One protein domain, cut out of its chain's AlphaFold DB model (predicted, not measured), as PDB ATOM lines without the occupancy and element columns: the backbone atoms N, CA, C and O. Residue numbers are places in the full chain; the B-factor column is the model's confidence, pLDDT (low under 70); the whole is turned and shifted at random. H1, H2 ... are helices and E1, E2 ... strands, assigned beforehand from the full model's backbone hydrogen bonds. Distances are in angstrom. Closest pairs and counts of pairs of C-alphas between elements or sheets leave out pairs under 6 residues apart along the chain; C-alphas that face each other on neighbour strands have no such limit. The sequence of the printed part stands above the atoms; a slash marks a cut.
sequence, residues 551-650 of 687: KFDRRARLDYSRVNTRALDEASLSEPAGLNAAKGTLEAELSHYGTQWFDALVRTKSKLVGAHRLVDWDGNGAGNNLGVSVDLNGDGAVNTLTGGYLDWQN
ATOM      1  N   LYS A 551      88.476 134.390 149.776       95.31
ATOM      2  CA  LYS A 551      89.539 134.050 148.830       95.31
ATOM      3  C   LYS A 551      90.072 135.347 148.226       95.31
ATOM      4  O   LYS A 551      89.402 135.948 147.398       95.31
ATOM      5  N   PHE A 552      91.260 135.779 148.630       96.00
ATOM      6  CA  PHE A 552      91.901 137.005 148.151       96.00
ATOM      7  C   PHE A 552      93.325 136.691 147.686       96.00
ATOM      8  O   PHE A 552      94.134 136.191 148.466       96.00
ATOM      9  N   ASP A 553      93.629 136.909 146.404       95.44
ATOM     10  CA  ASP A 553      94.903 136.534 145.771       95.44
ATOM     11  C   ASP A 553      95.328 135.088 146.085       95.44
ATOM     12  O   ASP A 553      96.484 134.789 146.404       95.44
ATOM     13  N   ARG A 554      94.358 134.162 145.997       92.44
ATOM     14  CA  ARG A 554      94.512 132.728 146.312       92.44
ATOM     15  C   ARG A 554      94.882 132.437 147.775       92.44
ATOM     16  O   ARG A 554      95.344 131.336 148.079       92.44
ATOM     17  N   ARG A 555      94.694 133.395 148.682       93.56
ATOM     18  CA  ARG A 555      94.915 133.254 150.127       93.56
ATOM     19  C   ARG A 555      93.615 133.478 150.889       93.56
ATOM     20  O   ARG A 555      92.718 134.159 150.409       93.56
ATOM     21  N   ALA A 556      93.536 132.895 152.078       95.25
ATOM     22  CA  ALA A 556      92.450 133.147 153.015       95.25
ATOM     23  C   ALA A 556      92.626 134.537 153.649       95.25
ATOM     24  O   ALA A 556      93.715 134.848 154.139       95.25
ATOM     25  N   ARG A 557      91.566 135.344 153.664       96.75
ATOM     26  CA  ARG A 557      91.542 136.686 154.250       96.75
ATOM     27  C   ARG A 557      90.311 136.839 155.142       96.75
ATOM     28  O   ARG A 557      89.193 136.696 154.665       96.75
ATOM     29  N   LEU A 558      90.532 137.104 156.425       98.50
ATOM     30  CA  LEU A 558      89.475 137.488 157.356       98.50
ATOM     31  C   LEU A 558      89.151 138.968 157.111       98.50
ATOM     32  O   LEU A 558      90.047 139.801 157.248       98.50
ATOM     33  N   ASP A 559      87.937 139.280 156.664       98.38
ATOM     34  CA  ASP A 559      87.526 140.651 156.342       98.38
ATOM     35  C   ASP A 559      86.003 140.752 156.223       98.38
ATOM     36  O   ASP A 559      85.346 139.784 155.839       98.38
ATOM     37  N   TYR A 560      85.461 141.944 156.436       98.56
ATOM     38  CA  TYR A 560      84.165 142.274 155.859       98.56
ATOM     39  C   TYR A 560      84.316 142.708 154.401       98.56
ATOM     40  O   TYR A 560      85.424 142.977 153.913       98.56
ATOM     41  N   SER A 561      83.198 142.781 153.687       97.44
ATOM     42  CA  SER A 561      83.197 143.162 152.284       97.44
ATOM     43  C   SER A 561      83.706 144.591 152.082       97.44
ATOM     44  O   SER A 561      83.245 145.561 152.686       97.44
ATOM     45  N   ARG A 562      84.674 144.718 151.170       96.31
ATOM     46  CA  ARG A 562      85.206 145.997 150.659       96.31
ATOM     47  C   ARG A 562      84.722 146.309 149.253       96.31
ATOM     48  O   ARG A 562      85.128 147.313 148.676       96.31
ATOM     49  N   VAL A 563      83.954 145.396 148.671       95.69
ATOM     50  CA  VAL A 563      83.602 145.411 147.260       95.69
ATOM     51  C   VAL A 563      82.099 145.312 147.097       95.69
ATOM     52  O   VAL A 563      81.416 144.574 147.797       95.69
ATOM     53  N   ASN A 564      81.592 146.052 146.130       95.25
ATOM     54  CA  ASN A 564      80.217 145.996 145.703       95.25
ATOM     55  C   ASN A 564      80.149 145.296 144.347       95.25
ATOM     56  O   ASN A 564      80.891 145.629 143.415       95.25
ATOM     57  N   THR A 565      79.239 144.344 144.220       96.62
ATOM     58  CA  THR A 565      79.036 143.557 143.001       96.62
ATOM     59  C   THR A 565      77.598 143.689 142.533       96.62
ATOM     60  O   THR A 565      76.704 144.076 143.289       96.62
ATOM     61  N   ARG A 566      77.345 143.352 141.273       96.00
ATOM     62  CA  ARG A 566      75.983 143.393 140.739       96.00
ATOM     63  C   ARG A 566      75.117 142.271 141.312       96.00
ATOM     64  O   ARG A 566      75.619 141.274 141.832       96.00
ATOM     65  N   ALA A 567      73.804 142.467 141.205       96.94
ATOM     66  CA  ALA A 567      72.831 141.406 141.417       96.94
ATOM     67  C   ALA A 567      73.041 140.282 140.389       96.94
ATOM     68  O   ALA A 567      73.454 140.549 139.254       96.94
ATOM     69  N   LEU A 568      72.750 139.049 140.793       97.56
ATOM     70  CA  LEU A 568      72.813 137.863 139.946       97.56
ATOM     71  C   LEU A 568      71.398 137.328 139.739       97.56
ATOM     72  O   LEU A 568      70.719 136.998 140.702       97.56
ATOM     73  N   ASP A 569      70.958 137.265 138.486       97.69
ATOM     74  CA  ASP A 569      69.712 136.601 138.109       97.69
ATOM     75  C   ASP A 569      70.010 135.126 137.843       97.69
ATOM     76  O   ASP A 569      70.563 134.783 136.795       97.69
ATOM     77  N   GLU A 570      69.671 134.262 138.796       97.50
ATOM     78  CA  GLU A 570      69.914 132.822 138.727       97.50
ATOM     79  C   GLU A 570      69.161 132.150 137.579       97.50
ATOM     80  O   GLU A 570      69.510 131.033 137.206       97.50
ATOM     81  N   ALA A 571      68.153 132.798 136.982       97.62
ATOM     82  CA  ALA A 571      67.468 132.282 135.800       97.62
ATOM     83  C   ALA A 571      68.221 132.596 134.495       97.62
ATOM     84  O   ALA A 571      67.932 131.998 133.456       97.62
ATOM     85  N   SER A 572      69.164 133.543 134.521       97.25
ATOM     86  CA  SER A 572      69.847 134.035 133.324       97.25
ATOM     87  C   SER A 572      71.243 134.608 133.619       97.25
ATOM     88  O   SER A 572      71.568 135.750 133.268       97.25
ATOM     89  N   LEU A 573      72.116 133.792 134.200       97.38
ATOM     90  CA  LEU A 573      73.488 134.161 134.539       97.38
ATOM     91  C   LEU A 573      74.377 134.337 133.296       97.38
ATOM     92  O   LEU A 573      74.188 133.711 132.248       97.38
ATOM     93  N   SER A 574      75.401 135.182 133.439       97.31
ATOM     94  CA  SER A 574      76.470 135.367 132.456       97.31
ATOM     95  C   SER A 574      77.803 134.964 133.068       97.31
ATOM     96  O   SER A 574      78.364 135.668 133.912       97.31
ATOM     97  N   GLU A 575      78.342 133.840 132.617       96.88
ATOM     98  CA  GLU A 575      79.642 133.359 133.070       96.88
ATOM     99  C   GLU A 575      80.796 134.278 132.654       96.88
ATOM    100  O   GLU A 575      81.640 134.575 133.507       96.88
ATOM    101  N   PRO A 576      80.837 134.837 131.418       97.19
ATOM    102  CA  PRO A 576      81.833 135.840 131.068       97.19
ATOM    103  C   PRO A 576      81.825 137.047 132.000       97.19
ATOM    104  O   PRO A 576      82.896 137.577 132.289       97.19
ATOM    105  N   ALA A 577      80.648 137.470 132.474       96.00
ATOM    106  CA  ALA A 577      80.517 138.608 133.378       96.00
ATOM    107  C   ALA A 577      80.907 138.275 134.824       96.00
ATOM    108  O   ALA A 577      81.342 139.174 135.535       96.00
ATOM    109  N   GLY A 578      80.794 137.014 135.255       96.38
ATOM    110  CA  GLY A 578      81.076 136.621 136.636       96.38
ATOM    111  C   GLY A 578      80.295 137.477 137.636       96.38
ATOM    112  O   GLY A 578      79.107 137.722 137.448       96.38
ATOM    113  N   LEU A 579      80.972 137.956 138.683       96.62
ATOM    114  CA  LEU A 579      80.360 138.821 139.694       96.62
ATOM    115  C   LEU A 579      80.100 140.253 139.214       96.62
ATOM    116  O   LEU A 579      79.104 140.829 139.639       96.62
ATOM    117  N   ASN A 580      80.962 140.799 138.341       93.62
ATOM    118  CA  ASN A 580      80.921 142.172 137.810       93.62
ATOM    119  C   ASN A 580      80.868 143.284 138.889       93.62
ATOM    120  O   ASN A 580      80.025 143.293 139.788       93.62
ATOM    121  N   ALA A 581      81.747 144.278 138.803       94.31
ATOM    122  CA  ALA A 581      81.756 145.364 139.774       94.31
ATOM    123  C   ALA A 581      80.481 146.230 139.674       94.31
ATOM    124  O   ALA A 581      79.982 146.575 138.593       94.31
ATOM    125  N   ALA A 582      79.944 146.600 140.835       94.56
ATOM    126  CA  ALA A 582      78.889 147.596 140.959       94.56
ATOM    127  C   ALA A 582      79.470 148.973 141.322       94.56
ATOM    128  O   ALA A 582      80.680 149.172 141.438       94.56
ATOM    129  N   LYS A 583      78.588 149.968 141.464       90.69
ATOM    130  CA  LYS A 583      78.981 151.328 141.848       90.69
ATOM    131  C   LYS A 583      79.708 151.300 143.200       90.69
ATOM    132  O   LYS A 583      79.222 150.691 144.148       90.69
ATOM    133  N   GLY A 584      80.836 152.005 143.273       88.81
ATOM    134  CA  GLY A 584      81.686 152.062 144.469       88.81
ATOM    135  C   GLY A 584      82.849 151.067 144.461       88.81
ATOM    136  O   GLY A 584      83.638 151.069 145.396       88.81
ATOM    137  N   THR A 585      82.995 150.252 143.412       94.38
ATOM    138  CA  THR A 585      84.101 149.297 143.281       94.38
ATOM    139  C   THR A 585      84.647 149.283 141.866       94.38
ATOM    140  O   THR A 585      83.905 149.352 140.886       94.38
ATOM    141  N   LEU A 586      85.967 149.192 141.751       94.38
ATOM    142  CA  LEU A 586      86.653 149.034 140.480       94.38
ATOM    143  C   LEU A 586      86.813 147.550 140.137       94.38
ATOM    144  O   LEU A 586      87.133 146.718 140.982       94.38
ATOM    145  N   GLU A 587      86.708 147.225 138.849       94.19
ATOM    146  CA  GLU A 587      86.987 145.880 138.321       94.19
ATOM    147  C   GLU A 587      88.362 145.339 138.741       94.19
ATOM    148  O   GLU A 587      88.529 144.143 138.969       94.19
ATOM    149  N   ALA A 588      89.358 146.224 138.855       94.50
ATOM    150  CA  ALA A 588      90.693 145.862 139.316       94.50
ATOM    151  C   ALA A 588      90.686 145.387 140.779       94.50
ATOM    152  O   ALA A 588      91.340 144.396 141.087       94.50
ATOM    153  N   GLU A 589      89.906 146.026 141.652       94.19
ATOM    154  CA  GLU A 589      89.784 145.640 143.063       94.19
ATOM    155  C   GLU A 589      89.103 144.276 143.192       94.19
ATOM    156  O   GLU A 589      89.627 143.380 143.854       94.19
ATOM    157  N   LEU A 590      87.987 144.079 142.478       96.19
ATOM    158  CA  LEU A 590      87.252 142.812 142.481       96.19
ATOM    159  C   LEU A 590      88.066 141.658 141.865       96.19
ATOM    160  O   LEU A 590      87.864 140.498 142.221       96.19
ATOM    161  N   SER A 591      89.028 141.951 140.983       96.19
ATOM    162  CA  SER A 591      89.854 140.926 140.332       96.19
ATOM    163  C   SER A 591      90.723 140.111 141.296       96.19
ATOM    164  O   SER A 591      91.059 138.965 140.992       96.19
ATOM    165  N   HIS A 592      91.040 140.661 142.471       96.62
ATOM    166  CA  HIS A 592      91.788 139.964 143.519       96.62
ATOM    167  C   HIS A 592      90.942 138.925 144.262       96.62
ATOM    168  O   HIS A 592      91.486 138.009 144.882       96.62
ATOM    169  N   TYR A 593      89.616 139.036 144.188       97.75
ATOM    170  CA  TYR A 593      88.706 138.164 144.914       97.75
ATOM    171  C   TYR A 593      88.377 136.896 144.132       97.75
ATOM    172  O   TYR A 593      88.216 136.889 142.908       97.75
ATOM    173  N   GLY A 594      88.273 135.800 144.869       97.44
ATOM    174  CA  GLY A 594      87.586 134.586 144.475       97.44
ATOM    175  C   GLY A 594      86.156 134.548 145.018       97.44
ATOM    176  O   GLY A 594      85.752 135.418 145.778       97.44
ATOM    177  N   THR A 595      85.405 133.512 144.653       96.88
ATOM    178  CA  THR A 595      84.045 133.268 145.157       96.88
ATOM    179  C   THR A 595      83.761 131.767 145.321       96.88
ATOM    180  O   THR A 595      84.619 130.919 145.036       96.88
ATOM    181  N   GLN A 596      82.593 131.441 145.860       95.81
ATOM    182  CA  GLN A 596      82.055 130.106 146.081       95.81
ATOM    183  C   GLN A 596      80.558 130.121 145.782       95.81
ATOM    184  O   GLN A 596      79.915 131.117 146.088       95.81
ATOM    185  N   TRP A 597      80.041 129.058 145.176       95.81
ATOM    186  CA  TRP A 597      78.624 128.891 144.833       95.81
ATOM    187  C   TRP A 597      78.253 127.407 144.862       95.81
ATOM    188  O   TRP A 597      79.142 126.548 144.886       95.81
ATOM    189  N   PHE A 598      76.962 127.098 144.845       94.62
ATOM    190  CA  PHE A 598      76.467 125.754 144.559       94.62
ATOM    191  C   PHE A 598      76.244 125.573 143.049       94.62
ATOM    192  O   PHE A 598      75.719 126.460 142.386       94.62
ATOM    193  N   ASP A 599      76.694 124.445 142.486       89.44
ATOM    194  CA  ASP A 599      76.381 124.062 141.101       89.44
ATOM    195  C   ASP A 599      74.978 123.441 140.989       89.44
ATOM    196  O   ASP A 599      74.293 123.208 141.983       89.44
ATOM    197  N   ALA A 600      74.568 123.080 139.772       83.81
ATOM    198  CA  ALA A 600      73.263 122.465 139.511       83.81
ATOM    199  C   ALA A 600      73.015 121.118 140.233       83.81
ATOM    200  O   ALA A 600      71.885 120.633 140.253       83.81
ATOM    201  N   LEU A 601      74.050 120.479 140.795       84.25
ATOM    202  CA  LEU A 601      73.934 119.272 141.624       84.25
ATOM    203  C   LEU A 601      74.078 119.583 143.123       84.25
ATOM    204  O   LEU A 601      74.308 118.666 143.914       84.25
ATOM    205  N   VAL A 602      73.971 120.859 143.506       83.12
ATOM    206  CA  VAL A 602      74.166 121.374 144.870       83.12
ATOM    207  C   VAL A 602      75.558 121.020 145.412       83.12
ATOM    208  O   VAL A 602      75.777 120.816 146.609       83.12
ATOM    209  N   ARG A 603      76.543 120.918 144.508       87.00
ATOM    210  CA  ARG A 603      77.949 120.744 144.873       87.00
ATOM    211  C   ARG A 603      78.603 122.095 145.011       87.00
ATOM    212  O   ARG A 603      78.422 122.980 144.184       87.00
ATOM    213  N   THR A 604      79.416 122.237 146.038       92.00
ATOM    214  CA  THR A 604      80.113 123.482 146.306       92.00
ATOM    215  C   THR A 604      81.261 123.655 145.314       92.00
ATOM    216  O   THR A 604      82.222 122.890 145.303       92.00
ATOM    217  N   LYS A 605      81.193 124.696 144.489       93.94
ATOM    218  CA  LYS A 605      82.245 125.089 143.550       93.94
ATOM    219  C   LYS A 605      82.910 126.366 144.001       93.94
ATOM    220  O   LYS A 605      82.334 127.179 144.713       93.94
ATOM    221  N   SER A 606      84.166 126.545 143.607       93.69
ATOM    222  CA  SER A 606      84.890 127.759 143.946       93.69
ATOM    223  C   SER A 606      85.816 128.218 142.842       93.69
ATOM    224  O   SER A 606      86.405 127.432 142.100       93.69
ATOM    225  N   LYS A 607      85.998 129.533 142.803       94.75
ATOM    226  CA  LYS A 607      86.998 130.198 141.989       94.75
ATOM    227  C   LYS A 607      87.924 130.957 142.922       94.75
ATOM    228  O   LYS A 607      87.460 131.748 143.730       94.75
ATOM    229  N   LEU A 608      89.231 130.706 142.848       93.31
ATOM    230  CA  LEU A 608      90.179 131.204 143.858       93.31
ATOM    231  C   LEU A 608      90.587 132.679 143.691       93.31
ATOM    232  O   LEU A 608      91.154 133.248 144.620       93.31
ATOM    233  N   VAL A 609      90.372 133.261 142.508       94.00
ATOM    234  CA  VAL A 609      90.726 134.647 142.147       94.00
ATOM    235  C   VAL A 609      90.026 135.034 140.841       94.00
ATOM    236  O   VAL A 609      89.656 134.148 140.064       94.00
ATOM    237  N   GLY A 610      89.890 136.327 140.552       94.12
ATOM    238  CA  GLY A 610      89.311 136.821 139.305       94.12
ATOM    239  C   GLY A 610      87.829 136.489 139.170       94.12
ATOM    240  O   GLY A 610      87.387 136.109 138.087       94.12
ATOM    241  N   ALA A 611      87.076 136.561 140.271       95.12
ATOM    242  CA  ALA A 611      85.632 136.338 140.282       95.12
ATOM    243  C   ALA A 611      84.852 137.434 139.534       95.12
ATOM    244  O   ALA A 611      83.701 137.224 139.168       95.12
ATOM    245  N   HIS A 612      85.490 138.565 139.221       95.25
ATOM    246  CA  HIS A 612      84.920 139.651 138.418       95.25
ATOM    247  C   HIS A 612      84.543 139.264 136.980       95.25
ATOM    248  O   HIS A 612      83.912 140.061 136.302       95.25
ATOM    249  N   ARG A 613      84.960 138.089 136.487       95.19
ATOM    250  CA  ARG A 613      84.638 137.568 135.145       95.19
ATOM    251  C   ARG A 613      84.849 136.061 135.060       95.19
ATOM    252  O   ARG A 613      85.557 135.510 135.896       95.19
ATOM    253  N   LEU A 614      84.380 135.413 133.994       95.56
ATOM    254  CA  LEU A 614      84.674 134.009 133.640       95.56
ATOM    255  C   LEU A 614      84.409 133.010 134.784       95.56
ATOM    256  O   LEU A 614      85.292 132.213 135.121       95.56
ATOM    257  N   VAL A 615      83.272 133.118 135.467       96.62
ATOM    258  CA  VAL A 615      82.880 132.172 136.525       96.62
ATOM    259  C   VAL A 615      82.002 131.094 135.897       96.62
ATOM    260  O   VAL A 615      80.989 131.432 135.312       96.62
ATOM    261  N   ASP A 616      82.437 129.839 135.982       94.81
ATOM    262  CA  ASP A 616      81.764 128.639 135.451       94.81
ATOM    263  C   ASP A 616      80.584 128.266 136.358       94.81
ATOM    264  O   ASP A 616      80.728 127.464 137.278       94.81
ATOM    265  N   TRP A 617      79.454 128.952 136.195       95.19
ATOM    266  CA  TRP A 617      78.326 128.858 137.120       95.19
ATOM    267  C   TRP A 617      77.688 127.465 137.096       95.19
ATOM    268  O   TRP A 617      77.314 126.960 138.154       95.19
ATOM    269  N   ASP A 618      77.615 126.819 135.928       90.81
ATOM    270  CA  ASP A 618      77.022 125.483 135.785       90.81
ATOM    271  C   ASP A 618      77.993 124.321 136.079       90.81
ATOM    272  O   ASP A 618      77.563 123.173 136.235       90.81
ATOM    273  N   GLY A 619      79.291 124.607 136.218       88.56
ATOM    274  CA  GLY A 619      80.321 123.625 136.534       88.56
ATOM    275  C   GLY A 619      80.689 122.715 135.359       88.56
ATOM    276  O   GLY A 619      81.205 121.613 135.587       88.56
ATOM    277  N   ASN A 620      80.416 123.126 134.115       88.38
ATOM    278  CA  ASN A 620      80.714 122.357 132.906       88.38
ATOM    279  C   ASN A 620      82.210 122.377 132.516       88.38
ATOM    280  O   ASN A 620      82.633 121.622 131.631       88.38
ATOM    281  N   GLY A 621      83.020 123.197 133.192       88.06
ATOM    282  CA  GLY A 621      84.453 123.363 132.963       88.06
ATOM    283  C   GLY A 621      84.826 124.579 132.108       88.06
ATOM    284  O   GLY A 621      86.015 124.767 131.824       88.06
ATOM    285  N   ALA A 622      83.864 125.403 131.692       89.00
ATOM    286  CA  ALA A 622      84.066 126.632 130.935       89.00
ATOM    287  C   ALA A 622      83.286 127.793 131.572       89.00
ATOM    288  O   ALA A 622      82.199 127.610 132.071       89.00
ATOM    289  N   GLY A 623      83.859 129.002 131.561       91.06
ATOM    290  CA  GLY A 623      83.203 130.214 132.076       91.06
ATOM    291  C   GLY A 623      82.765 131.147 130.950       91.06
ATOM    292  O   GLY A 623      83.141 132.322 130.951       91.06
ATOM    293  N   ASN A 624      82.103 130.614 129.921       95.38
ATOM    294  CA  ASN A 624      81.788 131.343 128.688       95.38
ATOM    295  C   ASN A 624      80.317 131.271 128.247       95.38
ATOM    296  O   ASN A 624      79.982 131.829 127.197       95.38
ATOM    297  N   ASN A 625      79.445 130.647 129.037       95.00
ATOM    298  CA  ASN A 625      78.026 130.510 128.750       95.00
ATOM    299  C   ASN A 625      77.216 131.759 129.155       95.00
ATOM    300  O   ASN A 625      77.568 132.526 130.055       95.00
ATOM    301  N   LEU A 626      76.105 131.974 128.447       96.06
ATOM    302  CA  LEU A 626      75.117 133.027 128.706       96.06
ATOM    303  C   LEU A 626      73.751 132.380 128.932       96.06
ATOM    304  O   LEU A 626      73.454 131.366 128.302       96.06
ATOM    305  N   GLY A 627      72.913 132.999 129.765       95.50
ATOM    306  CA  GLY A 627      71.581 132.474 130.078       95.50
ATOM    307  C   GLY A 627      71.640 131.180 130.889       95.50
ATOM    308  O   GLY A 627      70.782 130.318 130.726       95.50
ATOM    309  N   VAL A 628      72.690 131.014 131.700       96.06
ATOM    310  CA  VAL A 628      72.838 129.858 132.588       96.06
ATOM    311  C   VAL A 628      71.802 129.966 133.701       96.06
ATOM    312  O   VAL A 628      71.665 131.032 134.297       96.06
ATOM    313  N   SER A 629      71.088 128.872 133.970       96.62
ATOM    314  CA  SER A 629      70.122 128.806 135.062       96.62
ATOM    315  C   SER A 629      70.564 127.805 136.122       96.62
ATOM    316  O   SER A 629      70.619 126.606 135.843       96.62
ATOM    317  N   VAL A 630      70.929 128.310 137.301       95.81
ATOM    318  CA  VAL A 630      71.475 127.537 138.427       95.81
ATOM    319  C   VAL A 630      71.114 128.244 139.728       95.81
ATOM    320  O   VAL A 630      71.341 129.444 139.837       95.81
ATOM    321  N   ASP A 631      70.609 127.486 140.696       95.75
ATOM    322  CA  ASP A 631      70.474 127.888 142.101       95.75
ATOM    323  C   ASP A 631      71.876 127.994 142.729       95.75
ATOM    324  O   ASP A 631      72.541 126.981 142.971       95.75
ATOM    325  N   LEU A 632      72.373 129.220 142.904       96.56
ATOM    326  CA  LEU A 632      73.743 129.490 143.336       96.56
ATOM    327  C   LEU A 632      73.897 129.476 144.859       96.56
ATOM    328  O   LEU A 632      75.020 129.263 145.338       96.56
ATOM    329  N   ASN A 633      72.815 129.729 145.604       94.94
ATOM    330  CA  ASN A 633      72.795 129.773 147.070       94.94
ATOM    331  C   ASN A 633      72.259 128.477 147.714       94.94
ATOM    332  O   ASN A 633      72.412 128.296 148.922       94.94
ATOM    333  N   GLY A 634      71.745 127.539 146.915       93.44
ATOM    334  CA  GLY A 634      71.333 126.200 147.327       93.44
ATOM    335  C   GLY A 634      70.009 126.167 148.091       93.44
ATOM    336  O   GLY A 634      69.793 125.231 148.868       93.44
ATOM    337  N   ASP A 635      69.151 127.177 147.924       92.00
ATOM    338  CA  ASP A 635      67.883 127.296 148.655       92.00
ATOM    339  C   ASP A 635      66.713 126.523 148.011       92.00
ATOM    340  O   ASP A 635      65.621 126.423 148.581       92.00
ATOM    341  N   GLY A 636      66.956 125.901 146.855       93.88
ATOM    342  CA  GLY A 636      65.983 125.135 146.086       93.88
ATOM    343  C   GLY A 636      65.147 125.980 145.125       93.88
ATOM    344  O   GLY A 636      64.238 125.436 144.485       93.88
ATOM    345  N   ALA A 637      65.426 127.278 145.006       93.94
ATOM    346  CA  ALA A 637      64.789 128.193 144.075       93.94
ATOM    347  C   ALA A 637      65.815 128.856 143.144       93.94
ATOM    348  O   ALA A 637      67.019 128.788 143.327       93.94
ATOM    349  N   VAL A 638      65.303 129.453 142.069       95.81
ATOM    350  CA  VAL A 638      66.099 130.185 141.082       95.81
ATOM    351  C   VAL A 638      65.536 131.596 141.037       95.81
ATOM    352  O   VAL A 638      64.464 131.815 140.468       95.81
ATOM    353  N   ASN A 639      66.229 132.533 141.678       95.56
ATOM    354  CA  ASN A 639      65.757 133.886 141.944       95.56
ATOM    355  C   ASN A 639      66.815 134.944 141.584       95.56
ATOM    356  O   ASN A 639      67.881 134.670 141.044       95.56
ATOM    357  N   THR A 640      66.512 136.215 141.858       96.75
ATOM    358  CA  THR A 640      67.538 137.261 141.808       96.75
ATOM    359  C   THR A 640      68.203 137.395 143.167       96.75
ATOM    360  O   THR A 640      67.573 137.848 144.122       96.75
ATOM    361  N   LEU A 641      69.495 137.094 143.232       96.81
ATOM    362  CA  LEU A 641      70.325 137.457 144.369       96.81
ATOM    363  C   LEU A 641      70.677 138.939 144.256       96.81
ATOM    364  O   LEU A 641      71.284 139.377 143.272       96.81
ATOM    365  N   THR A 642      70.293 139.724 145.259       95.44
ATOM    366  CA  THR A 642      70.617 141.155 145.358       95.44
ATOM    367  C   THR A 642      72.128 141.386 145.278       95.44
ATOM    368  O   THR A 642      72.929 140.467 145.463       95.44
ATOM    369  N   GLY A 643      72.537 142.616 144.957       91.50
ATOM    370  CA  GLY A 643      73.952 142.970 144.833       91.50
ATOM    371  C   GLY A 643      74.766 142.716 146.105       91.50
ATOM    372  O   GLY A 643      74.228 142.405 147.172       91.50
ATOM    373  N   GLY A 644      76.084 142.852 145.968       91.62
ATOM    374  CA  GLY A 644      76.982 142.865 147.118       91.62
ATOM    375  C   GLY A 644      76.727 144.079 148.019       91.62
ATOM    376  O   GLY A 644      75.892 144.938 147.732       91.62
ATOM    377  N   TYR A 645      77.472 144.162 149.115       94.69
ATOM    378  CA  TYR A 645      77.331 145.230 150.099       94.69
ATOM    379  C   TYR A 645      78.710 145.688 150.577       94.69
ATOM    380  O   TYR A 645      79.647 144.890 150.637       94.69
ATOM    381  N   LEU A 646      78.859 146.987 150.847       95.75
ATOM    382  CA  LEU A 646      80.106 147.583 151.337       95.75
ATOM    383  C   LEU A 646      80.059 147.647 152.863       95.75
ATOM    384  O   LEU A 646      79.844 148.716 153.424       95.75
ATOM    385  N   ASP A 647      80.248 146.507 153.517       97.62
ATOM    386  CA  ASP A 647      80.087 146.359 154.969       97.62
ATOM    387  C   ASP A 647      80.825 147.435 155.772       97.62
ATOM    388  O   ASP A 647      80.222 148.127 156.579       97.62
ATOM    389  N   TRP A 648      82.119 147.642 155.498       97.25
ATOM    390  CA  TRP A 648      82.937 148.602 156.251       97.25
ATOM    391  C   TRP A 648      82.429 150.048 156.186       97.25
ATOM    392  O   TRP A 648      82.772 150.845 157.052       97.25
ATOM    393  N   GLN A 649      81.656 150.407 155.156       94.25
ATOM    394  CA  GLN A 649      81.076 151.749 155.007       94.25
ATOM    395  C   GLN A 649      79.709 151.886 155.683       94.25
ATOM    396  O   GLN A 649      79.191 152.995 155.752       94.25
ATOM    397  N   ASN A 650      79.122 150.777 156.129       93.06
ATOM    398  CA  ASN A 650      77.769 150.719 156.671       93.06
ATOM    399  C   ASN A 650      77.740 150.033 158.047       93.06
ATOM    400  O   ASN A 650      76.742 149.417 158.400       93.06
TER     401      ASN A 650
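AT A GLANCE: This is residues 551 to 650 of the 687 residues of an uncharacterized protein of Methylobacter sp (UniProt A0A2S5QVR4). This is a loop-rich body with little regular structure: a small antiparallel hairpin, E2 and E3, runs along one side, loop residues 558 to 569 and 640 to 647 run along the other, E1 and H1 sit toward one end and E4 toward the other. The printed part has 100 residues, and the named elements hold only 18 of them, in the order E1, H1, E2, E3, E4 along the chain; the class is mixed, helices and strands. It is compact, radius of gyration of the C-alphas 12.9 A, spanning 33 by 25 by 21 A.

HOW THE PARTS SIT: Start at E1, residues 555 to 557, which pairs with no named strand. H1, residues 587 to 590, is too short for any O i to N i+4 pair. Next comes the hairpin of E2, residues 595 to 598, and E3, residues 604 to 607, at 154 degrees; look for N 605 and O 597, 2.8 A apart. E4, residues 626 to 628, is apart from E3.

IN THESE COORDINATES: Find C-alpha 595 at (84.045, 133.268, 145.157); E2 runs 10.7 A from there. E4 ends at C-alpha 628, (72.838, 129.858, 132.588).

THE WHOLE: The printed part has no cut; the links E1 to H1 and E3 to E4 are long. No printed residue is under 70 in pLDDT.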